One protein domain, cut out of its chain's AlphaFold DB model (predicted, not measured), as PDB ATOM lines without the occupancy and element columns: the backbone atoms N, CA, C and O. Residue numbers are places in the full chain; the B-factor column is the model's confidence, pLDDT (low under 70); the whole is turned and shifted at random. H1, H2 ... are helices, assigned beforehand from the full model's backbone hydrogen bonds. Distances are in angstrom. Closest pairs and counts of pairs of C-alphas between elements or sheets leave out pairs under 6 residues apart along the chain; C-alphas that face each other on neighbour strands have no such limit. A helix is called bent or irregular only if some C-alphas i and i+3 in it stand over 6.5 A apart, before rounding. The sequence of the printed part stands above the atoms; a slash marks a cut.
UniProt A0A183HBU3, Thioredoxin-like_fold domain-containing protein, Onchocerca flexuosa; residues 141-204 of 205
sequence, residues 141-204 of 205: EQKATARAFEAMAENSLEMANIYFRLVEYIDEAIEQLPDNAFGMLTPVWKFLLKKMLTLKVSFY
ATOM      1  N   GLU A 141       9.784   2.662  10.257       96.44
ATOM      2  CA  GLU A 141       9.424   4.012  10.713       96.44
ATOM      3  C   GLU A 141       7.916   4.133  10.983       96.44
ATOM      4  O   GLU A 141       7.492   4.694  11.997       96.44
ATOM      5  N   GLN A 142       7.089   3.551  10.115       95.81
ATOM      6  CA  GLN A 142       5.639   3.511  10.280       95.81
ATOM      7  C   GLN A 142       5.240   2.661  11.485       95.81
ATOM      8  O   GLN A 142       4.358   3.064  12.240       95.81
ATOM      9  N   LYS A 143       5.916   1.529  11.718       91.94
ATOM     10  CA  LYS A 143       5.712   0.706  12.920       91.94
ATOM     11  C   LYS A 143       6.082   1.467  14.191       91.94
ATOM     12  O   LYS A 143       5.313   1.456  15.150       91.94
ATOM     13  N   ALA A 144       7.217   2.166  14.194       94.44
ATOM     14  CA  ALA A 144       7.624   3.002  15.322       94.44
ATOM     15  C   ALA A 144       6.611   4.128  15.587       94.44
ATOM     16  O   ALA A 144       6.218   4.361  16.731       94.44
ATOM     17  N   THR A 145       6.127   4.771  14.523       96.50
ATOM     18  CA  THR A 145       5.093   5.809  14.596       96.50
ATOM     19  C   THR A 145       3.785   5.250  15.158       96.50
ATOM     20  O   THR A 145       3.243   5.809  16.108       96.50
ATOM     21  N   ALA A 146       3.304   4.113  14.645       93.44
ATOM     22  CA  ALA A 146       2.103   3.446  15.145       93.44
ATOM     23  C   ALA A 146       2.228   3.108  16.637       93.44
ATOM     24  O   ALA A 146       1.333   3.430  17.415       93.44
ATOM     25  N   ARG A 147       3.377   2.567  17.064       92.50
ATOM     26  CA  ARG A 147       3.660   2.301  18.482       92.50
ATOM     27  C   ARG A 147       3.663   3.558  19.345       92.50
ATOM     28  O   ARG A 147       3.169   3.509  20.468       92.50
ATOM     29  N   ALA A 148       4.170   4.680  18.838       96.00
ATOM     30  CA  ALA A 148       4.107   5.953  19.551       96.00
ATOM     31  C   ALA A 148       2.654   6.432  19.733       96.00
ATOM     32  O   ALA A 148       2.281   6.858  20.828       96.00
ATOM     33  N   PHE A 149       1.814   6.307  18.699       95.56
ATOM     34  CA  PHE A 149       0.386   6.631  18.789       95.56
ATOM     35  C   PHE A 149      -0.371   5.701  19.742       95.56
ATOM     36  O   PHE A 149      -1.167   6.192  20.540       95.56
ATOM     37  N   GLU A 150      -0.104   4.393  19.710       93.19
ATOM     38  CA  GLU A 150      -0.668   3.440  20.674       93.19
ATOM     39  C   GLU A 150      -0.303   3.826  22.109       93.19
ATOM     40  O   GLU A 150      -1.189   3.979  22.946       93.19
ATOM     41  N   ALA A 151       0.982   4.067  22.384       93.38
ATOM     42  CA  ALA A 151       1.446   4.437  23.716       93.38
ATOM     43  C   ALA A 151       0.836   5.765  24.195       93.38
ATOM     44  O   ALA A 151       0.486   5.896  25.369       93.38
ATOM     45  N   MET A 152       0.679   6.749  23.307       95.19
ATOM     46  CA  MET A 152       0.018   8.015  23.630       95.19
ATOM     47  C   MET A 152      -1.477   7.822  23.914       95.19
ATOM     48  O   MET A 152      -2.009   8.424  24.849       95.19
ATOM     49  N   ALA A 153      -2.160   6.976  23.139       94.19
ATOM     50  CA  ALA A 153      -3.569   6.676  23.358       94.19
ATOM     51  C   ALA A 153      -3.787   5.947  24.696       94.19
ATOM     52  O   ALA A 153      -4.667   6.317  25.470       94.19
ATOM     53  N   GLU A 154      -2.956   4.957  25.003       92.50
ATOM     54  CA  GLU A 154      -3.098   4.135  26.208       92.50
ATOM     55  C   GLU A 154      -2.687   4.859  27.492       92.50
ATOM     56  O   GLU A 154      -3.311   4.648  28.528       92.50
ATOM     57  N   ASN A 155      -1.667   5.722  27.443       89.88
ATOM     58  CA  ASN A 155      -1.169   6.400  28.644       89.88
ATOM     59  C   ASN A 155      -1.789   7.783  28.863       89.88
ATOM     60  O   ASN A 155      -2.029   8.163  30.007       89.88
ATOM     61  N   SER A 156      -2.054   8.542  27.795       91.62
ATOM     62  CA  SER A 156      -2.542   9.924  27.912       91.62
ATOM     63  C   SER A 156      -4.038  10.028  27.629       91.62
ATOM     64  O   SER A 156      -4.787  10.542  28.459       91.62
ATOM     65  N   LEU A 157      -4.496   9.527  26.474       92.06
ATOM     66  CA  LEU A 157      -5.906   9.652  26.089       92.06
ATOM     67  C   LEU A 157      -6.816   8.842  27.013       92.06
ATOM     68  O   LEU A 157      -7.874   9.336  27.397       92.06
ATOM     69  N   GLU A 158      -6.404   7.639  27.414       90.25
ATOM     70  CA  GLU A 158      -7.198   6.834  28.342       90.25
ATOM     71  C   GLU A 158      -7.318   7.501  29.717       90.25
ATOM     72  O   GLU A 158      -8.384   7.443  30.322       90.25
ATOM     73  N   MET A 159      -6.296   8.223  30.190       86.31
ATOM     74  CA  MET A 159      -6.403   8.992  31.438       86.31
ATOM     75  C   MET A 159      -7.433  10.117  31.326       86.31
ATOM     76  O   MET A 159      -8.270  10.269  32.214       86.31
ATOM     77  N   ALA A 160      -7.429  10.858  30.214       90.06
ATOM     78  CA  ALA A 160      -8.453  11.868  29.954       90.06
ATOM     79  C   ALA A 160      -9.852  11.233  29.857       90.06
ATOM     80  O   ALA A 160     -10.797  11.715  30.474       90.06
ATOM     81  N   ASN A 161      -9.988  10.115  29.141       88.75
ATOM     82  CA  ASN A 161     -11.245   9.380  29.005       88.75
ATOM     83  C   ASN A 161     -11.775   8.876  30.359       88.75
ATOM     84  O   ASN A 161     -12.962   9.019  30.649       88.75
ATOM     85  N   ILE A 162     -10.904   8.332  31.213       86.25
ATOM     86  CA  ILE A 162     -11.238   7.929  32.584       86.25
ATOM     87  C   ILE A 162     -11.695   9.138  33.397       86.25
ATOM     88  O   ILE A 162     -12.705   9.043  34.093       86.25
ATOM     89  N   TYR A 163     -10.994  10.269  33.291       85.50
ATOM     90  CA  TYR A 163     -11.372  11.498  33.980       85.50
ATOM     91  C   TYR A 163     -12.776  11.955  33.560       85.50
ATOM     92  O   TYR A 163     -13.666  12.061  34.400       85.50
ATOM     93  N   PHE A 164     -13.032  12.099  32.259       87.88
ATOM     94  CA  PHE A 164     -14.357  12.473  31.762       87.88
ATOM     95  C   PHE A 164     -15.446  11.502  32.242       87.88
ATOM     96  O   PHE A 164     -16.468  11.929  32.771       87.88
ATOM     97  N   ARG A 165     -15.228  10.187  32.133       84.94
ATOM     98  CA  ARG A 165     -16.254   9.186  32.477       84.94
ATOM     99  C   ARG A 165     -16.498   9.017  33.973       84.94
ATOM    100  O   ARG A 165     -17.615   8.696  34.359       84.94
ATOM    101  N   LEU A 166     -15.465   9.128  34.806       81.62
ATOM    102  CA  LEU A 166     -15.552   8.788  36.233       81.62
ATOM    103  C   LEU A 166     -15.563  10.013  37.152       81.62
ATOM    104  O   LEU A 166     -15.888   9.867  38.330       81.62
ATOM    105  N   VAL A 167     -15.220  11.195  36.635       79.94
ATOM    106  CA  VAL A 167     -15.235  12.460  37.383       79.94
ATOM    107  C   VAL A 167     -16.398  13.322  36.945       79.94
ATOM    108  O   VAL A 167     -17.250  13.651  37.766       79.94
ATOM    109  N   GLU A 168     -16.434  13.670  35.661       83.31
ATOM    110  CA  GLU A 168     -17.399  14.642  35.149       83.31
ATOM    111  C   GLU A 168     -18.769  14.008  34.888       83.31
ATOM    112  O   GLU A 168     -19.779  14.558  35.312       83.31
ATOM    113  N   TYR A 169     -18.796  12.827  34.262       87.12
ATOM    114  CA  TYR A 169     -20.017  12.178  33.760       87.12
ATOM    115  C   TYR A 169     -20.297  10.822  34.425       87.12
ATOM    116  O   TYR A 169     -20.672   9.835  33.780       87.12
ATOM    117  N   ILE A 170     -20.048  10.729  35.736       82.94
ATOM    118  CA  ILE A 170     -20.190   9.462  36.465       82.94
ATOM    119  C   ILE A 170     -21.641   8.975  36.536       82.94
ATOM    120  O   ILE A 170     -21.881   7.766  36.552       82.94
ATOM    121  N   ASP A 171     -22.607   9.890  36.580       83.25
ATOM    122  CA  ASP A 171     -24.021   9.532  36.644       83.25
ATOM    123  C   ASP A 171     -24.468   8.877  35.333       83.25
ATOM    124  O   ASP A 171     -25.006   7.768  35.351       83.25
ATOM    125  N   GLU A 172     -24.094   9.462  34.197       85.44
ATOM    126  CA  GLU A 172     -24.321   8.891  32.873       85.44
ATOM    127  C   GLU A 172     -23.589   7.552  32.715       85.44
ATOM    128  O   GLU A 172     -24.151   6.587  32.192       85.44
ATOM    129  N   ALA A 173     -22.348   7.440  33.201       81.62
ATOM    130  CA  ALA A 173     -21.594   6.186  33.154       81.62
ATOM    131  C   ALA A 173     -22.280   5.061  33.957       81.62
ATOM    132  O   ALA A 173     -22.305   3.904  33.529       81.62
ATOM    133  N   ILE A 174     -22.883   5.387  35.104       81.69
ATOM    134  CA  ILE A 174     -23.630   4.436  35.938       81.69
ATOM    135  C   ILE A 174     -24.973   4.050  35.299       81.69
ATOM    136  O   ILE A 174     -25.436   2.915  35.469       81.69
ATOM    137  N   GLU A 175     -25.613   4.953  34.559       84.25
ATOM    138  CA  GLU A 175     -26.858   4.674  33.833       84.25
ATOM    139  C   GLU A 175     -26.673   3.686  32.680       84.25
ATOM    140  O   GLU A 175     -27.568   2.875  32.404       84.25
ATOM    141  N   GLN A 176     -25.494   3.700  32.053       83.94
ATOM    142  CA  GLN A 176     -25.135   2.762  30.990       83.94
ATOM    143  C   GLN A 176     -25.042   1.315  31.482       83.94
ATOM    144  O   GLN A 176     -25.156   0.390  30.666       83.94
ATOM    145  N   LEU A 177     -24.811   1.103  32.787       83.62
ATOM    146  CA  LEU A 177     -24.752  -0.234  33.372       83.62
ATOM    147  C   LEU A 177     -26.082  -0.962  33.140       83.62
ATOM    148  O   LEU A 177     -27.149  -0.355  33.285       83.62
ATOM    149  N   PRO A 178     -26.049  -2.269  32.832       80.38
ATOM    150  CA  PRO A 178     -27.272  -3.047  32.709       80.38
ATOM    151  C   PRO A 178     -28.069  -2.998  34.022       80.38
ATOM    152  O   PRO A 178     -27.497  -2.981  35.115       80.38
ATOM    153  N   ASP A 179     -29.400  -2.963  33.934       75.19
ATOM    154  CA  ASP A 179     -30.267  -2.729  35.104       75.19
ATOM    155  C   ASP A 179     -30.179  -3.849  36.155       75.19
ATOM    156  O   ASP A 179     -30.487  -3.645  37.327       75.19
ATOM    157  N   ASN A 180     -29.679  -5.015  35.749       74.31
ATOM    158  CA  ASN A 180     -29.419  -6.181  36.583       74.31
ATOM    159  C   ASN A 180     -27.919  -6.426  36.849       74.31
ATOM    160  O   ASN A 180     -27.569  -7.525  37.281       74.31
ATOM    161  N   ALA A 181     -27.040  -5.438  36.623       71.75
ATOM    162  CA  ALA A 181     -25.581  -5.591  36.725       71.75
ATOM    163  C   ALA A 181     -25.110  -6.248  38.035       71.75
ATOM    164  O   ALA A 181     -24.161  -7.029  38.009       71.75
ATOM    165  N   PHE A 182     -25.788  -5.966  39.157       73.50
ATOM    166  CA  PHE A 182     -25.497  -6.540  40.477       73.50
ATOM    167  C   PHE A 182     -26.726  -7.223  41.109       73.50
ATOM    168  O   PHE A 182     -26.863  -7.281  42.334       73.50
ATOM    169  N   GLY A 183     -27.655  -7.719  40.284       78.12
ATOM    170  CA  GLY A 183     -28.888  -8.365  40.742       78.12
ATOM    171  C   GLY A 183     -29.774  -7.445  41.595       78.12
ATOM    172  O   GLY A 183     -29.865  -6.244  41.341       78.12
ATOM    173  N   MET A 184     -30.412  -7.991  42.635       78.69
ATOM    174  CA  MET A 184     -31.311  -7.240  43.531       78.69
ATOM    175  C   MET A 184     -30.608  -6.087  44.272       78.69
ATOM    176  O   MET A 184     -31.246  -5.106  44.643       78.69
ATOM    177  N   LEU A 185     -29.287  -6.172  44.457       78.50
ATOM    178  CA  LEU A 185     -28.496  -5.158  45.159       78.50
ATOM    179  C   LEU A 185     -27.970  -4.050  44.235       78.50
ATOM    180  O   LEU A 185     -27.196  -3.207  44.684       78.50
ATOM    181  N   THR A 186     -28.388  -4.019  42.964       77.12
ATOM    182  CA  THR A 186     -27.935  -3.023  41.978       77.12
ATOM    183  C   THR A 186     -28.034  -1.575  42.472       77.12
ATOM    184  O   THR A 186     -27.030  -0.876  42.349       77.12
ATOM    185  N   PRO A 187     -29.131  -1.099  43.095       79.06
ATOM    186  CA  PRO A 187     -29.200   0.285  43.580       79.06
ATOM    187  C   PRO A 187     -28.157   0.599  44.663       79.06
ATOM    188  O   PRO A 187     -27.525   1.653  44.639       79.06
ATOM    189  N   VAL A 188     -27.926  -0.346  45.583       82.31
ATOM    190  CA  VAL A 188     -26.946  -0.203  46.670       82.31
ATOM    191  C   VAL A 188     -25.526  -0.205  46.111       82.31
ATOM    192  O   VAL A 188     -24.723   0.660  46.454       82.31
ATOM    193  N   TRP A 189     -25.220  -1.134  45.201       77.50
ATOM    194  CA  TRP A 189     -23.914  -1.197  44.551       77.50
ATOM    195  C   TRP A 189     -23.638   0.015  43.669       77.50
ATOM    196  O   TRP A 189     -22.523   0.519  43.715       77.50
ATOM    197  N   LYS A 190     -24.632   0.532  42.933       76.12
ATOM    198  CA  LYS A 190     -24.506   1.780  42.162       76.12
ATOM    199  C   LYS A 190     -24.148   2.958  43.072       76.12
ATOM    200  O   LYS A 190     -23.213   3.694  42.771       76.12
ATOM    201  N   PHE A 191     -24.822   3.089  44.217       80.62
ATOM    202  CA  PHE A 191     -24.510   4.125  45.205       80.62
ATOM    203  C   PHE A 191     -23.090   3.984  45.779       80.62
ATOM    204  O   PHE A 191     -22.347   4.966  45.854       80.62
ATOM    205  N   LEU A 192     -22.684   2.765  46.154       80.56
ATOM    206  CA  LEU A 192     -21.338   2.497  46.671       80.56
ATOM    207  C   LEU A 192     -20.251   2.739  45.616       80.56
ATOM    208  O   LEU A 192     -19.234   3.349  45.936       80.56
ATOM    209  N   LEU A 193     -20.474   2.310  44.370       76.06
ATOM    210  CA  LEU A 193     -19.581   2.556  43.237       76.06
ATOM    211  C   LEU A 193     -19.393   4.048  43.004       76.06
ATOM    212  O   LEU A 193     -18.247   4.487  42.947       76.06
ATOM    213  N   LYS A 194     -20.487   4.823  42.960       75.19
ATOM    214  CA  LYS A 194     -20.427   6.285  42.847       75.19
ATOM    215  C   LYS A 194     -19.522   6.858  43.935       75.19
ATOM    216  O   LYS A 194     -18.520   7.491  43.631       75.19
ATOM    217  N   LYS A 195     -19.800   6.538  45.203       77.50
ATOM    218  CA  LYS A 195     -19.038   7.063  46.345       77.50
ATOM    219  C   LYS A 195     -17.559   6.660  46.314       77.50
ATOM    220  O   LYS A 195     -16.700   7.483  46.609       77.50
ATOM    221  N   MET A 196     -17.247   5.415  45.954       72.31
ATOM    222  CA  MET A 196     -15.867   4.919  45.886       72.31
ATOM    223  C   MET A 196     -15.072   5.576  44.748       72.31
ATOM    224  O   MET A 196     -13.899   5.902  44.927       72.31
ATOM    225  N   LEU A 197     -15.708   5.777  43.591       69.62
ATOM    226  CA  LEU A 197     -15.094   6.401  42.422       69.62
ATOM    227  C   LEU A 197     -14.857   7.899  42.643       69.62
ATOM    228  O   LEU A 197     -13.738   8.355  42.433       69.62
ATOM    229  N   THR A 198     -15.836   8.637  43.179       67.94
ATOM    230  CA  THR A 198     -15.668  10.065  43.506       67.94
ATOM    231  C   THR A 198     -14.577  10.290  44.561       67.94
ATOM    232  O   THR A 198     -13.809  11.244  44.464       67.94
ATOM    233  N   LEU A 199     -14.449   9.390  45.548       62.44
ATOM    234  CA  LEU A 199     -13.381   9.470  46.552       62.44
ATOM    235  C   LEU A 199     -11.992   9.269  45.940       62.44
ATOM    236  O   LEU A 199     -11.092  10.033  46.264       62.44
ATOM    237  N   LYS A 200     -11.806   8.285  45.048       56.47
ATOM    238  CA  LYS A 200     -10.507   8.044  44.389       56.47
ATOM    239  C   LYS A 200     -10.020   9.255  43.600       56.47
ATOM    240  O   LYS A 200      -8.825   9.509  43.584       56.47
ATOM    241  N   VAL A 201     -10.931   9.995  42.982       55.78
ATOM    242  CA  VAL A 201     -10.620  11.172  42.163       55.78
ATOM    243  C   VAL A 201     -10.128  12.338  43.021       55.78
ATOM    244  O   VAL A 201      -9.143  12.972  42.663       55.78
ATOM    245  N   SER A 202     -10.734  12.555  44.193       50.97
ATOM    246  CA  SER A 202     -10.323  13.605  45.137       50.97
ATOM    247  C   SER A 202      -8.912  13.410  45.719       50.97
ATOM    248  O   SER A 202      -8.391  14.331  46.337       50.97
ATOM    249  N   PHE A 203      -8.305  12.225  45.572       41.03
ATOM    250  CA  PHE A 203      -6.921  11.959  45.987       41.03
ATOM    251  C   PHE A 203      -5.880  12.277  44.900       41.03
ATOM    252  O   PHE A 203      -4.689  12.280  45.203       41.03
ATOM    253  N   TYR A 204      -6.305  12.522  43.655       41.91
ATOM    254  CA  TYR A 204      -5.428  12.892  42.533       41.91
ATOM    255  C   TYR A 204      -5.548  14.371  42.125       41.91
ATOM    256  O   TYR A 204      -4.863  14.794  41.194       41.91
TER     257      TYR A 204
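Overview. This is residues 141 to 204 of the 205 residues of the protein "Thioredoxin-like_fold domain-containing protein" of Onchocerca flexuosa (UniProt A0A183HBU3). A long helical arm, H1, leads into a small head, a hairpin of short H2 and longer H3, whose last turns come back to the arm's end. Residues 141 to 152 and 154 to 160 of H1 stick out. The printed part has 64 residues with three named helices, H1, H2, H3 in chain order, class all helix; it is only just extended, close to loose, radius of gyration of the C-alphas 16.3 A, spans 53 by 27 by 14 A.

Along the chain. Find C-alpha 141 at (9.424, 4.012, 10.713); H1 runs to residue 168, 37.8 A, with a kink of 26 degrees near residue 156. H2 is residues 170 to 175. H3, residues 183 to 202, 29.1 A, ends at C-alpha 202 (-10.323, 13.605, 45.137); it is irregular, C-alphas 184 and 187 being 7.8 A apart.

Arrangement. Hairpin H2 and H3 touch, closest C-alphas Ile 174 and Lys 190, 6.8 A, at a shallow tilt of 15 degrees, opposite ways. H1 touches H3 with residues 166 to 167 alone, closest C-alphas Val 167 and Thr 198, 6.6 A, only just about perpendicular at 72 degrees. Every O i to N i+4 pair is within hydrogen-bond range in H2, 22 of 24 in H1 and 14 of 16 in H3.

Size, cuts and confidence. The C-alphas farthest apart, Glu 141 and Met 184, are 53.5 A apart. The printed part has no cut; pLDDT is under 70 at residues 197 to 204.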